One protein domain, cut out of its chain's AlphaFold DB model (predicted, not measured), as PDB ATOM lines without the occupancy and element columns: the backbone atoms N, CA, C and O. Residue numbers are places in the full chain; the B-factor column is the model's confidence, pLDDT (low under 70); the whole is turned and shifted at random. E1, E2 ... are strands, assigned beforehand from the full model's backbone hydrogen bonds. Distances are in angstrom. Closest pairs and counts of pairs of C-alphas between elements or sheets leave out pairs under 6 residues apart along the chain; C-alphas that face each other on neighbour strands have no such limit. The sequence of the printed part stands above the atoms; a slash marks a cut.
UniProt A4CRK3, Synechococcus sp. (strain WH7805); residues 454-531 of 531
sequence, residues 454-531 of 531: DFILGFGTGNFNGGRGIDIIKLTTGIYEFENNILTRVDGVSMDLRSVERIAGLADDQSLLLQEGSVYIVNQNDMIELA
ATOM      1  N   ASP A 454      70.532 170.350 141.193       98.75
ATOM      2  CA  ASP A 454      70.794 168.978 140.796       98.75
ATOM      3  C   ASP A 454      71.178 168.104 141.996       98.75
ATOM      4  O   ASP A 454      71.667 168.581 143.031       98.75
ATOM      5  N   PHE A 455      70.985 166.794 141.854       98.62
ATOM      6  CA  PHE A 455      71.320 165.805 142.873       98.62
ATOM      7  C   PHE A 455      72.345 164.789 142.378       98.62
ATOM      8  O   PHE A 455      72.194 164.170 141.328       98.62
ATOM      9  N   ILE A 456      73.366 164.565 143.204       98.75
ATOM     10  CA  ILE A 456      74.280 163.426 143.090       98.75
ATOM     11  C   ILE A 456      73.931 162.466 144.224       98.75
ATOM     12  O   ILE A 456      74.089 162.822 145.393       98.75
ATOM     13  N   LEU A 457      73.446 161.270 143.902       98.38
ATOM     14  CA  LEU A 457      73.055 160.251 144.874       98.38
ATOM     15  C   LEU A 457      74.073 159.105 144.849       98.38
ATOM     16  O   LEU A 457      74.122 158.326 143.899       98.38
ATOM     17  N   GLY A 458      74.901 159.015 145.892       96.56
ATOM     18  CA  GLY A 458      75.964 158.012 146.005       96.56
ATOM     19  C   GLY A 458      77.357 158.620 146.172       96.56
ATOM     20  O   GLY A 458      77.530 159.837 146.245       96.56
ATOM     21  N   PHE A 459      78.365 157.754 146.266       97.31
ATOM     22  CA  PHE A 459      79.769 158.131 146.440       97.31
ATOM     23  C   PHE A 459      80.669 157.218 145.600       97.31
ATOM     24  O   PHE A 459      80.224 156.171 145.148       97.31
ATOM     25  N   GLY A 460      81.924 157.605 145.369       97.25
ATOM     26  CA  GLY A 460      82.868 156.792 144.608       97.25
ATOM     27  C   GLY A 460      84.020 157.616 144.050       97.25
ATOM     28  O   GLY A 460      84.560 158.473 144.749       97.25
ATOM     29  N   THR A 461      84.389 157.364 142.797       97.75
ATOM     30  CA  THR A 461      85.396 158.145 142.061       97.75
ATOM     31  C   THR A 461      84.773 158.970 140.934       97.75
ATOM     32  O   THR A 461      83.605 158.803 140.591       97.75
ATOM     33  N   GLY A 462      85.557 159.884 140.357       97.56
ATOM     34  CA  GLY A 462      85.176 160.659 139.173       97.56
ATOM     35  C   GLY A 462      85.146 162.168 139.407       97.56
ATOM     36  O   GLY A 462      85.389 162.658 140.512       97.56
ATOM     37  N   ASN A 463      84.858 162.910 138.334       98.62
ATOM     38  CA  ASN A 463      84.820 164.370 138.331       98.62
ATOM     39  C   ASN A 463      83.392 164.885 138.162       98.62
ATOM     40  O   ASN A 463      82.817 164.755 137.084       98.62
ATOM     41  N   PHE A 464      82.857 165.568 139.167       98.81
ATOM     42  CA  PHE A 464      81.505 166.117 139.147       98.81
ATOM     43  C   PHE A 464      81.544 167.644 139.132       98.81
ATOM     44  O   PHE A 464      82.281 168.285 139.884       98.81
ATOM     45  N   ASN A 465      80.748 168.240 138.250       98.69
ATOM     46  CA  ASN A 465      80.542 169.679 138.187       98.69
ATOM     47  C   ASN A 465      79.045 169.982 138.233       98.69
ATOM     48  O   ASN A 465      78.365 169.701 137.243       98.69
ATOM     49  N   GLY A 466      78.572 170.554 139.340       98.25
ATOM     50  CA  GLY A 466      77.159 170.903 139.510       98.25
ATOM     51  C   GLY A 466      76.729 171.969 138.508       98.25
ATOM     52  O   GLY A 466      75.940 171.722 137.607       98.25
ATOM     53  N   GLY A 467      77.442 173.090 138.489       98.00
ATOM     54  CA  GLY A 467      77.302 174.102 137.450       98.00
ATOM     55  C   GLY A 467      76.587 175.334 137.975       98.00
ATOM     56  O   GLY A 467      77.187 176.103 138.724       98.00
ATOM     57  N   ARG A 468      75.381 175.629 137.484       97.94
ATOM     58  CA  ARG A 468      74.597 176.792 137.927       97.94
ATOM     59  C   ARG A 468      73.370 176.347 138.710       97.94
ATOM     60  O   ARG A 468      72.367 176.020 138.092       97.94
ATOM     61  N   GLY A 469      73.380 176.608 140.009       97.69
ATOM     62  CA  GLY A 469      72.197 176.536 140.854       97.69
ATOM     63  C   GLY A 469      72.584 176.203 142.280       97.69
ATOM     64  O   GLY A 469      73.518 176.819 142.794       97.69
ATOM     65  N   ILE A 470      71.816 175.333 142.933       98.25
ATOM     66  CA  ILE A 470      72.145 174.810 144.261       98.25
ATOM     67  C   ILE A 470      72.192 173.295 144.155       98.25
ATOM     68  O   ILE A 470      71.166 172.633 144.313       98.25
ATOM     69  N   ASP A 471      73.391 172.775 143.950       98.62
ATOM     70  CA  ASP A 471      73.605 171.357 143.704       98.62
ATOM     71  C   ASP A 471      73.933 170.636 145.014       98.62
ATOM     72  O   ASP A 471      74.626 171.163 145.902       98.62
ATOM     73  N   ILE A 472      73.376 169.436 145.173       98.69
ATOM     74  CA  ILE A 472      73.404 168.684 146.426       98.69
ATOM     75  C   ILE A 472      73.955 167.285 146.177       98.69
ATOM     76  O   ILE A 472      73.368 166.491 145.448       98.69
ATOM     77  N   ILE A 473      75.036 166.937 146.874       98.62
ATOM     78  CA  ILE A 473      75.452 165.540 146.997       98.62
ATOM     79  C   ILE A 473      74.789 164.893 148.220       98.62
ATOM     80  O   ILE A 473      74.838 165.442 149.326       98.62
ATOM     81  N   LYS A 474      74.160 163.731 148.025       98.31
ATOM     82  CA  LYS A 474      73.607 162.893 149.090       98.31
ATOM     83  C   LYS A 474      74.394 161.598 149.230       98.31
ATOM     84  O   LYS A 474      74.621 160.887 148.254       98.31
ATOM     85  N   LEU A 475      74.783 161.295 150.462       97.06
ATOM     86  CA  LEU A 475      75.731 160.238 150.784       97.06
ATOM     87  C   LEU A 475      75.103 159.153 151.657       97.06
ATOM     88  O   LEU A 475      74.232 159.423 152.488       97.06
ATOM     89  N   THR A 476      75.612 157.937 151.493       94.44
ATOM     90  CA  THR A 476      75.392 156.815 152.408       94.44
ATOM     91  C   THR A 476      76.214 156.983 153.691       94.44
ATOM     92  O   THR A 476      77.031 157.897 153.830       94.44
ATOM     93  N   THR A 477      75.986 156.098 154.663       95.38
ATOM     94  CA  THR A 477      76.730 156.051 155.930       95.38
ATOM     95  C   THR A 477      78.257 156.068 155.724       95.38
ATOM     96  O   THR A 477      78.817 155.219 155.031       95.38
ATOM     97  N   GLY A 478      78.961 156.980 156.405       96.12
ATOM     98  CA  GLY A 478      80.413 157.121 156.270       96.12
ATOM     99  C   GLY A 478      80.997 158.354 156.964       96.12
ATOM    100  O   GLY A 478      80.282 159.148 157.574       96.12
ATOM    101  N   ILE A 479      82.322 158.502 156.879       97.81
ATOM    102  CA  ILE A 479      83.058 159.694 157.325       97.81
ATOM    103  C   ILE A 479      83.781 160.271 156.115       97.81
ATOM    104  O   ILE A 479      84.550 159.551 155.471       97.81
ATOM    105  N   TYR A 480      83.548 161.553 155.853       98.19
ATOM    106  CA  TYR A 480      83.996 162.245 154.653       98.19
ATOM    107  C   TYR A 480      84.718 163.540 155.012       98.19
ATOM    108  O   TYR A 480      84.227 164.324 155.819       98.19
ATOM    109  N   GLU A 481      85.861 163.786 154.396       98.31
ATOM    110  CA  GLU A 481      86.630 165.023 154.512       98.31
ATOM    111  C   GLU A 481      86.582 165.767 153.181       98.31
ATOM    112  O   GLU A 481      86.800 165.164 152.129       98.31
ATOM    113  N   PHE A 482      86.272 167.063 153.216       98.44
ATOM    114  CA  PHE A 482      86.241 167.900 152.020       98.44
ATOM    115  C   PHE A 482      87.406 168.888 152.018       98.44
ATOM    116  O   PHE A 482      87.425 169.834 152.811       98.44
ATOM    117  N   GLU A 483      88.362 168.684 151.113       97.88
ATOM    118  CA  GLU A 483      89.536 169.543 150.954       97.88
ATOM    119  C   GLU A 483      89.909 169.694 149.470       97.88
ATOM    120  O   GLU A 483      89.944 168.733 148.710       97.88
ATOM    121  N   ASN A 484      90.229 170.908 149.039       95.81
ATOM    122  CA  ASN A 484      90.650 171.300 147.700       95.81
ATOM    123  C   ASN A 484      89.685 170.867 146.589       95.81
ATOM    124  O   ASN A 484      90.128 170.536 145.489       95.81
ATOM    125  N   ASN A 485      88.373 170.944 146.845       97.38
ATOM    126  CA  ASN A 485      87.310 170.411 145.976       97.38
ATOM    127  C   ASN A 485      87.278 168.877 145.870       97.38
ATOM    128  O   ASN A 485      86.636 168.349 144.967       97.38
ATOM    129  N   ILE A 486      87.944 168.157 146.770       98.19
ATOM    130  CA  ILE A 486      87.969 166.696 146.802       98.19
ATOM    131  C   ILE A 486      87.229 166.237 148.049       98.19
ATOM    132  O   ILE A 486      87.579 166.623 149.164       98.19
ATOM    133  N   LEU A 487      86.213 165.399 147.865       98.50
ATOM    134  CA  LEU A 487      85.534 164.716 148.959       98.50
ATOM    135  C   LEU A 487      86.146 163.324 149.117       98.50
ATOM    136  O   LEU A 487      86.034 162.496 148.217       98.50
ATOM    137  N   THR A 488      86.799 163.075 150.250       98.44
ATOM    138  CA  THR A 488      87.522 161.830 150.539       98.44
ATOM    139  C   THR A 488      86.847 161.078 151.677       98.44
ATOM    140  O   THR A 488      86.657 161.630 152.760       98.44
ATOM    141  N   ARG A 489      86.499 159.809 151.461       97.56
ATOM    142  CA  ARG A 489      86.005 158.911 152.512       97.56
ATOM    143  C   ARG A 489      87.190 158.323 153.284       97.56
ATOM    144  O   ARG A 489      88.286 158.183 152.752       97.56
ATOM    145  N   VAL A 490      86.991 157.973 154.556       95.94
ATOM    146  CA  VAL A 490      88.057 157.476 155.462       95.94
ATOM    147  C   VAL A 490      88.843 156.256 154.944       95.94
ATOM    148  O   VAL A 490      89.964 156.007 155.386       95.94
ATOM    149  N   ASP A 491      88.271 155.488 154.017       94.19
ATOM    150  CA  ASP A 491      88.921 154.359 153.342       94.19
ATOM    151  C   ASP A 491      89.852 154.780 152.187       94.19
ATOM    152  O   ASP A 491      90.541 153.936 151.616       94.19
ATOM    153  N   GLY A 492      89.926 156.077 151.885       95.75
ATOM    154  CA  GLY A 492      90.804 156.675 150.883       95.75
ATOM    155  C   GLY A 492      90.170 156.854 149.504       95.75
ATOM    156  O   GLY A 492      90.838 157.385 148.620       95.75
ATOM    157  N   VAL A 493      88.914 156.440 149.304       96.75
ATOM    158  CA  VAL A 493      88.182 156.698 148.055       96.75
ATOM    159  C   VAL A 493      87.820 158.181 147.981       96.75
ATOM    160  O   VAL A 493      87.417 158.777 148.982       96.75
ATOM    161  N   SER A 494      87.977 158.785 146.805       97.69
ATOM    162  CA  SER A 494      87.828 160.227 146.613       97.69
ATOM    163  C   SER A 494      87.114 160.572 145.313       97.69
ATOM    164  O   SER A 494      87.434 159.993 144.271       97.69
ATOM    165  N   MET A 495      86.261 161.593 145.361       98.06
ATOM    166  CA  MET A 495      85.633 162.207 144.190       98.06
ATOM    167  C   MET A 495      85.920 163.710 144.129       98.06
ATOM    168  O   MET A 495      85.962 164.392 145.155       98.06
ATOM    169  N   ASP A 496      86.084 164.229 142.916       98.56
ATOM    170  CA  ASP A 496      86.247 165.656 142.657       98.56
ATOM    171  C   ASP A 496      84.869 166.322 142.538       98.56
ATOM    172  O   ASP A 496      84.075 165.969 141.666       98.56
ATOM    173  N   LEU A 497      84.593 167.322 143.375       98.50
ATOM    174  CA  LEU A 497      83.342 168.085 143.394       98.50
ATOM    175  C   LEU A 497      83.607 169.561 143.103       98.50
ATOM    176  O   LEU A 497      84.169 170.282 143.922       98.50
ATOM    177  N   ARG A 498      83.154 170.051 141.950       97.69
ATOM    178  CA  ARG A 498      83.227 171.475 141.591       97.69
ATOM    179  C   ARG A 498      81.834 172.058 141.482       97.69
ATOM    180  O   ARG A 498      80.957 171.434 140.901       97.69
ATOM    181  N   SER A 499      81.661 173.284 141.970       97.62
ATOM    182  CA  SER A 499      80.365 173.980 141.899       97.62
ATOM    183  C   SER A 499      79.234 173.116 142.477       97.62
ATOM    184  O   SER A 499      78.211 172.941 141.835       97.62
ATOM    185  N   VAL A 500      79.498 172.477 143.622       98.38
ATOM    186  CA  VAL A 500      78.503 171.756 144.421       98.38
ATOM    187  C   VAL A 500      78.407 172.496 145.744       98.38
ATOM    188  O   VAL A 500      79.405 172.646 146.452       98.38
ATOM    189  N   GLU A 501      77.228 173.016 146.064       98.38
ATOM    190  CA  GLU A 501      77.060 173.942 147.183       98.38
ATOM    191  C   GLU A 501      76.758 173.227 148.500       98.38
ATOM    192  O   GLU A 501      77.033 173.774 149.577       98.38
ATOM    193  N   ARG A 502      76.128 172.045 148.447       98.50
ATOM    194  CA  ARG A 502      75.552 171.405 149.636       98.50
ATOM    195  C   ARG A 502      75.763 169.895 149.679       98.50
ATOM    196  O   ARG A 502      75.962 169.237 148.667       98.50
ATOM    197  N   ILE A 503      75.682 169.364 150.894       98.56
ATOM    198  CA  ILE A 503      75.907 167.955 151.227       98.56
ATOM    199  C   ILE A 503      74.851 167.474 152.229       98.56
ATOM    200  O   ILE A 503      74.470 168.218 153.135       98.56
ATOM    201  N   ALA A 504      74.349 166.256 152.059       98.19
ATOM    202  CA  ALA A 504      73.340 165.632 152.914       98.19
ATOM    203  C   ALA A 504      73.572 164.119 153.036       98.19
ATOM    204  O   ALA A 504      74.280 163.524 152.227       98.19
ATOM    205  N   GLY A 505      72.963 163.494 154.035       96.94
ATOM    206  CA  GLY A 505      72.694 162.063 154.041       96.94
ATOM    207  C   GLY A 505      71.430 161.745 153.235       96.94
ATOM    208  O   GLY A 505      70.620 162.630 152.936       96.94
ATOM    209  N   LEU A 506      71.251 160.483 152.841       94.94
ATOM    210  CA  LEU A 506      70.103 160.068 152.023       94.94
ATOM    211  C   LEU A 506      68.748 160.348 152.691       94.94
ATOM    212  O   LEU A 506      67.810 160.755 152.003       94.94
ATOM    213  N   ALA A 507      68.660 160.191 154.016       93.62
ATOM    214  CA  ALA A 507      67.432 160.396 154.785       93.62
ATOM    215  C   ALA A 507      67.224 161.853 155.238       93.62
ATOM    216  O   ALA A 507      66.193 162.168 155.836       93.62
ATOM    217  N   ASP A 508      68.176 162.749 154.963       91.88
ATOM    218  CA  ASP A 508      68.048 164.145 155.356       91.88
ATOM    219  C   ASP A 508      67.032 164.900 154.489       91.88
ATOM    220  O   ASP A 508      67.154 165.008 153.262       91.88
ATOM    221  N   ASP A 509      66.095 165.559 155.172       87.19
ATOM    222  CA  ASP A 509      65.200 166.559 154.583       87.19
ATOM    223  C   ASP A 509      65.914 167.894 154.304       87.19
ATOM    224  O   ASP A 509      65.379 168.761 153.610       87.19
ATOM    225  N   GLN A 510      67.088 168.120 154.905       88.62
ATOM    226  CA  GLN A 510      67.845 169.371 154.832       88.62
ATOM    227  C   GLN A 510      69.336 169.090 154.647       88.62
ATOM    228  O   GLN A 510      69.912 168.300 155.381       88.62
ATOM    229  N   SER A 511      69.989 169.806 153.735       95.75
ATOM    230  CA  SER A 511      71.434 169.686 153.516       95.75
ATOM    231  C   SER A 511      72.258 170.727 154.283       95.75
ATOM    232  O   SER A 511      71.789 171.821 154.617       95.75
ATOM    233  N   LEU A 512      73.523 170.414 154.544       97.38
ATOM    234  CA  LEU A 512      74.528 171.335 155.069       97.38
ATOM    235  C   LEU A 512      75.244 172.055 153.922       97.38
ATOM    236  O   LEU A 512      75.217 171.603 152.780       97.38
ATOM    237  N   LEU A 513      75.883 173.190 154.214       97.38
ATOM    238  CA  LEU A 513      76.784 173.832 153.253       97.38
ATOM    239  C   LEU A 513      78.052 172.978 153.117       97.38
ATOM    240  O   LEU A 513      78.634 172.596 154.138       97.38
ATOM    241  N   LEU A 514      78.491 172.727 151.885       97.31
ATOM    242  CA  LEU A 514      79.770 172.079 151.618       97.31
ATOM    243  C   LEU A 514      80.901 173.099 151.843       97.31
ATOM    244  O   LEU A 514      80.937 174.156 151.213       97.31
ATOM    245  N   GLN A 515      81.775 172.835 152.814       96.62
ATOM    246  CA  GLN A 515      82.766 173.783 153.321       96.62
ATOM    247  C   GLN A 515      84.160 173.169 153.325       96.62
ATOM    248  O   GLN A 515      84.392 172.111 153.901       96.62
ATOM    249  N   GLU A 516      85.097 173.892 152.727       96.25
ATOM    250  CA  GLU A 516      86.516 173.553 152.690       96.25
ATOM    251  C   GLU A 516      87.093 173.297 154.097       96.25
ATOM    252  O   GLU A 516      86.877 174.092 155.017       96.25
ATOM    253  N   GLY A 517      87.839 172.201 154.252       95.56
ATOM    254  CA  GLY A 517      88.460 171.781 155.511       95.56
ATOM    255  C   GLY A 517      87.486 171.188 156.536       95.56
ATOM    256  O   GLY A 517      87.816 171.135 157.722       95.56
ATOM    257  N   SER A 518      86.282 170.797 156.109       97.62
ATOM    258  CA  SER A 518      85.258 170.215 156.986       97.62
ATOM    259  C   SER A 518      85.248 168.694 156.932       97.62
ATOM    260  O   SER A 518      85.518 168.089 155.893       97.62
ATOM    261  N   VAL A 519      84.862 168.087 158.055       97.81
ATOM    262  CA  VAL A 519      84.618 166.649 158.170       97.81
ATOM    263  C   VAL A 519      83.136 166.419 158.439       97.81
ATOM    264  O   VAL A 519      82.559 166.998 159.361       97.81
ATOM    265  N   TYR A 520      82.530 165.563 157.629       97.88
ATOM    266  CA  TYR A 520      81.125 165.192 157.678       97.88
ATOM    267  C   TYR A 520      80.985 163.734 158.094       97.88
ATOM    268  O   TYR A 520      81.740 162.867 157.650       97.88
ATOM    269  N   ILE A 521      79.997 163.460 158.938       97.44
ATOM    270  CA  ILE A 521      79.657 162.112 159.381       97.44
ATOM    271  C   ILE A 521      78.219 161.847 158.961       97.44
ATOM    272  O   ILE A 521      77.314 162.557 159.388       97.44
ATOM    273  N   VAL A 522      78.010 160.811 158.153       97.06
ATOM    274  CA  VAL A 522      76.679 160.277 157.862       97.06
ATOM    275  C   VAL A 522      76.479 159.056 158.743       97.06
ATOM    276  O   VAL A 522      77.249 158.094 158.673       97.06
ATOM    277  N   ASN A 523      75.498 159.125 159.638       94.44
ATOM    278  CA  ASN A 523      75.244 158.065 160.610       94.44
ATOM    279  C   ASN A 523      74.414 156.914 160.006       94.44
ATOM    280  O   ASN A 523      73.972 156.984 158.870       94.44
ATOM    281  N   GLN A 524      74.169 155.861 160.791       93.38
ATOM    282  CA  GLN A 524      73.446 154.652 160.354       93.38
ATOM    283  C   GLN A 524      71.967 154.868 159.989       93.38
ATOM    284  O   GLN A 524      71.326 153.938 159.512       93.38
ATOM    285  N   ASN A 525      71.408 156.044 160.276       92.00
ATOM    286  CA  ASN A 525      70.069 156.429 159.832       92.00
ATOM    287  C   ASN A 525      70.135 157.345 158.599       92.00
ATOM    288  O   ASN A 525      69.159 158.032 158.323       92.00
ATOM    289  N   ASP A 526      71.294 157.421 157.939       92.06
ATOM    290  CA  ASP A 526      71.595 158.278 156.792       92.06
ATOM    291  C   ASP A 526      71.306 159.768 157.026       92.06
ATOM    292  O   ASP A 526      70.832 160.473 156.137       92.06
ATOM    293  N   MET A 527      71.617 160.240 158.237       94.69
ATOM    294  CA  MET A 527      71.560 161.655 158.621       94.69
ATOM    295  C   MET A 527      72.973 162.228 158.731       94.69
ATOM    296  O   MET A 527      73.850 161.588 159.327       94.69
ATOM    297  N   ILE A 528      73.188 163.434 158.204       95.75
ATOM    298  CA  ILE A 528      74.486 164.110 158.200       95.75
ATOM    299  C   ILE A 528      74.703 164.999 159.423       95.75
ATOM    300  O   ILE A 528      73.839 165.765 159.857       95.75
ATOM    301  N   GLU A 529      75.924 164.966 159.940       93.81
ATOM    302  CA  GLU A 529      76.395 165.815 161.025       93.81
ATOM    303  C   GLU A 529      77.789 166.372 160.687       93.81
ATOM    304  O   GLU A 529      78.590 165.725 160.009       93.81
ATOM    305  N   LEU A 530      78.083 167.587 161.156       92.44
ATOM    306  CA  LEU A 530      79.421 168.183 161.079       92.44
ATOM    307  C   LEU A 530      80.228 167.747 162.312       92.44
ATOM    308  O   LEU A 530      79.737 167.911 163.433       92.44
ATOM    309  N   ALA A 531      81.425 167.195 162.097       87.94
ATOM    310  CA  ALA A 531      82.275 166.637 163.154       87.94
ATOM    311  C   ALA A 531      82.994 167.690 164.015       87.94
ATOM    312  O   ALA A 531      83.372 168.761 163.483       87.94
TER     313      ALA A 531
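This is residues 454 to 531 of the 531 residues of a protein of Synechococcus sp. (strain WH7805) (UniProt A4CRK3). A strongly twisted sheet of six strands curls into an open trough, and a small sheet of three parallel strands, E1, E3 and E7, stands across its open side, making a barrel-like shell that is not closed by strand pairing. The long link after E7 first folds back beside that strand, at residues 512 to 513, and then runs over to E8. The printed part has 78 residues with nine named strands, E1 to E9 in chain order, and no named helix; its class is all strand. The large sheet has the order E2, E6, E5, E4, E8, E9 and is mixed. The whole is compact, with a radius of gyration of the C-alphas of 11.0 A and spans of 30 by 27 by 19 A.

E1 is residues 455 to 457, its first C-alpha at (71.320, 165.805, 142.873). E2, residues 463 to 469, is the longest strand at 17.7 A. E3 is residues 472 to 475. E4, residues 478 to 483, measures 16.3 A and begins at (80.413, 157.121, 156.270). E5 is residues 486 to 489, E6 residues 494 to 498 and E7 residues 502 to 505. E8, residues 518 to 522, measures 13.2 A. E9, residues 528 to 530, ends at (79.421, 168.183, 161.079).

In the large sheet, edge strand E2 is parallel to E6, with N 464 and O 496 at 2.8 A. The pairing of E6 is staggered: residues 496 to 498 pair with E2 and 494 to 496 with E5. E4, E5 and E6 form a meander, each strand the antiparallel neighbour of the one before; N 487 and O 495 are 2.9 A apart, and N 481 and O 488 2.8 A. E4 and E8 are antiparallel, with N 480 and O 520 at 2.9 A. E8 and edge strand E9 form a hairpin, with N 529 and O 521 at 2.8 A. In the small sheet, E3 is the inner strand, parallel to E1, with N 474 and O 456 at 2.8 A, and to E7, with N 475 and O 504 at 2.9 A. Between the sheets, the closest C-alphas of E7 and E9 are those of Gly 505 and Ile 528, 5.0 A apart. E1 and E2 are only just apart, at 8.4 A.

The C-alphas farthest apart are those of Arg 468 and Gln 524, at 31.5 A. The printed part has no cut and ends at the chain's last residue, 531. The link from E7 to E8, residues 506 to 517, is long; the others are tight. The mean pLDDT of the printed part is 96.6, and no printed residue is under 70.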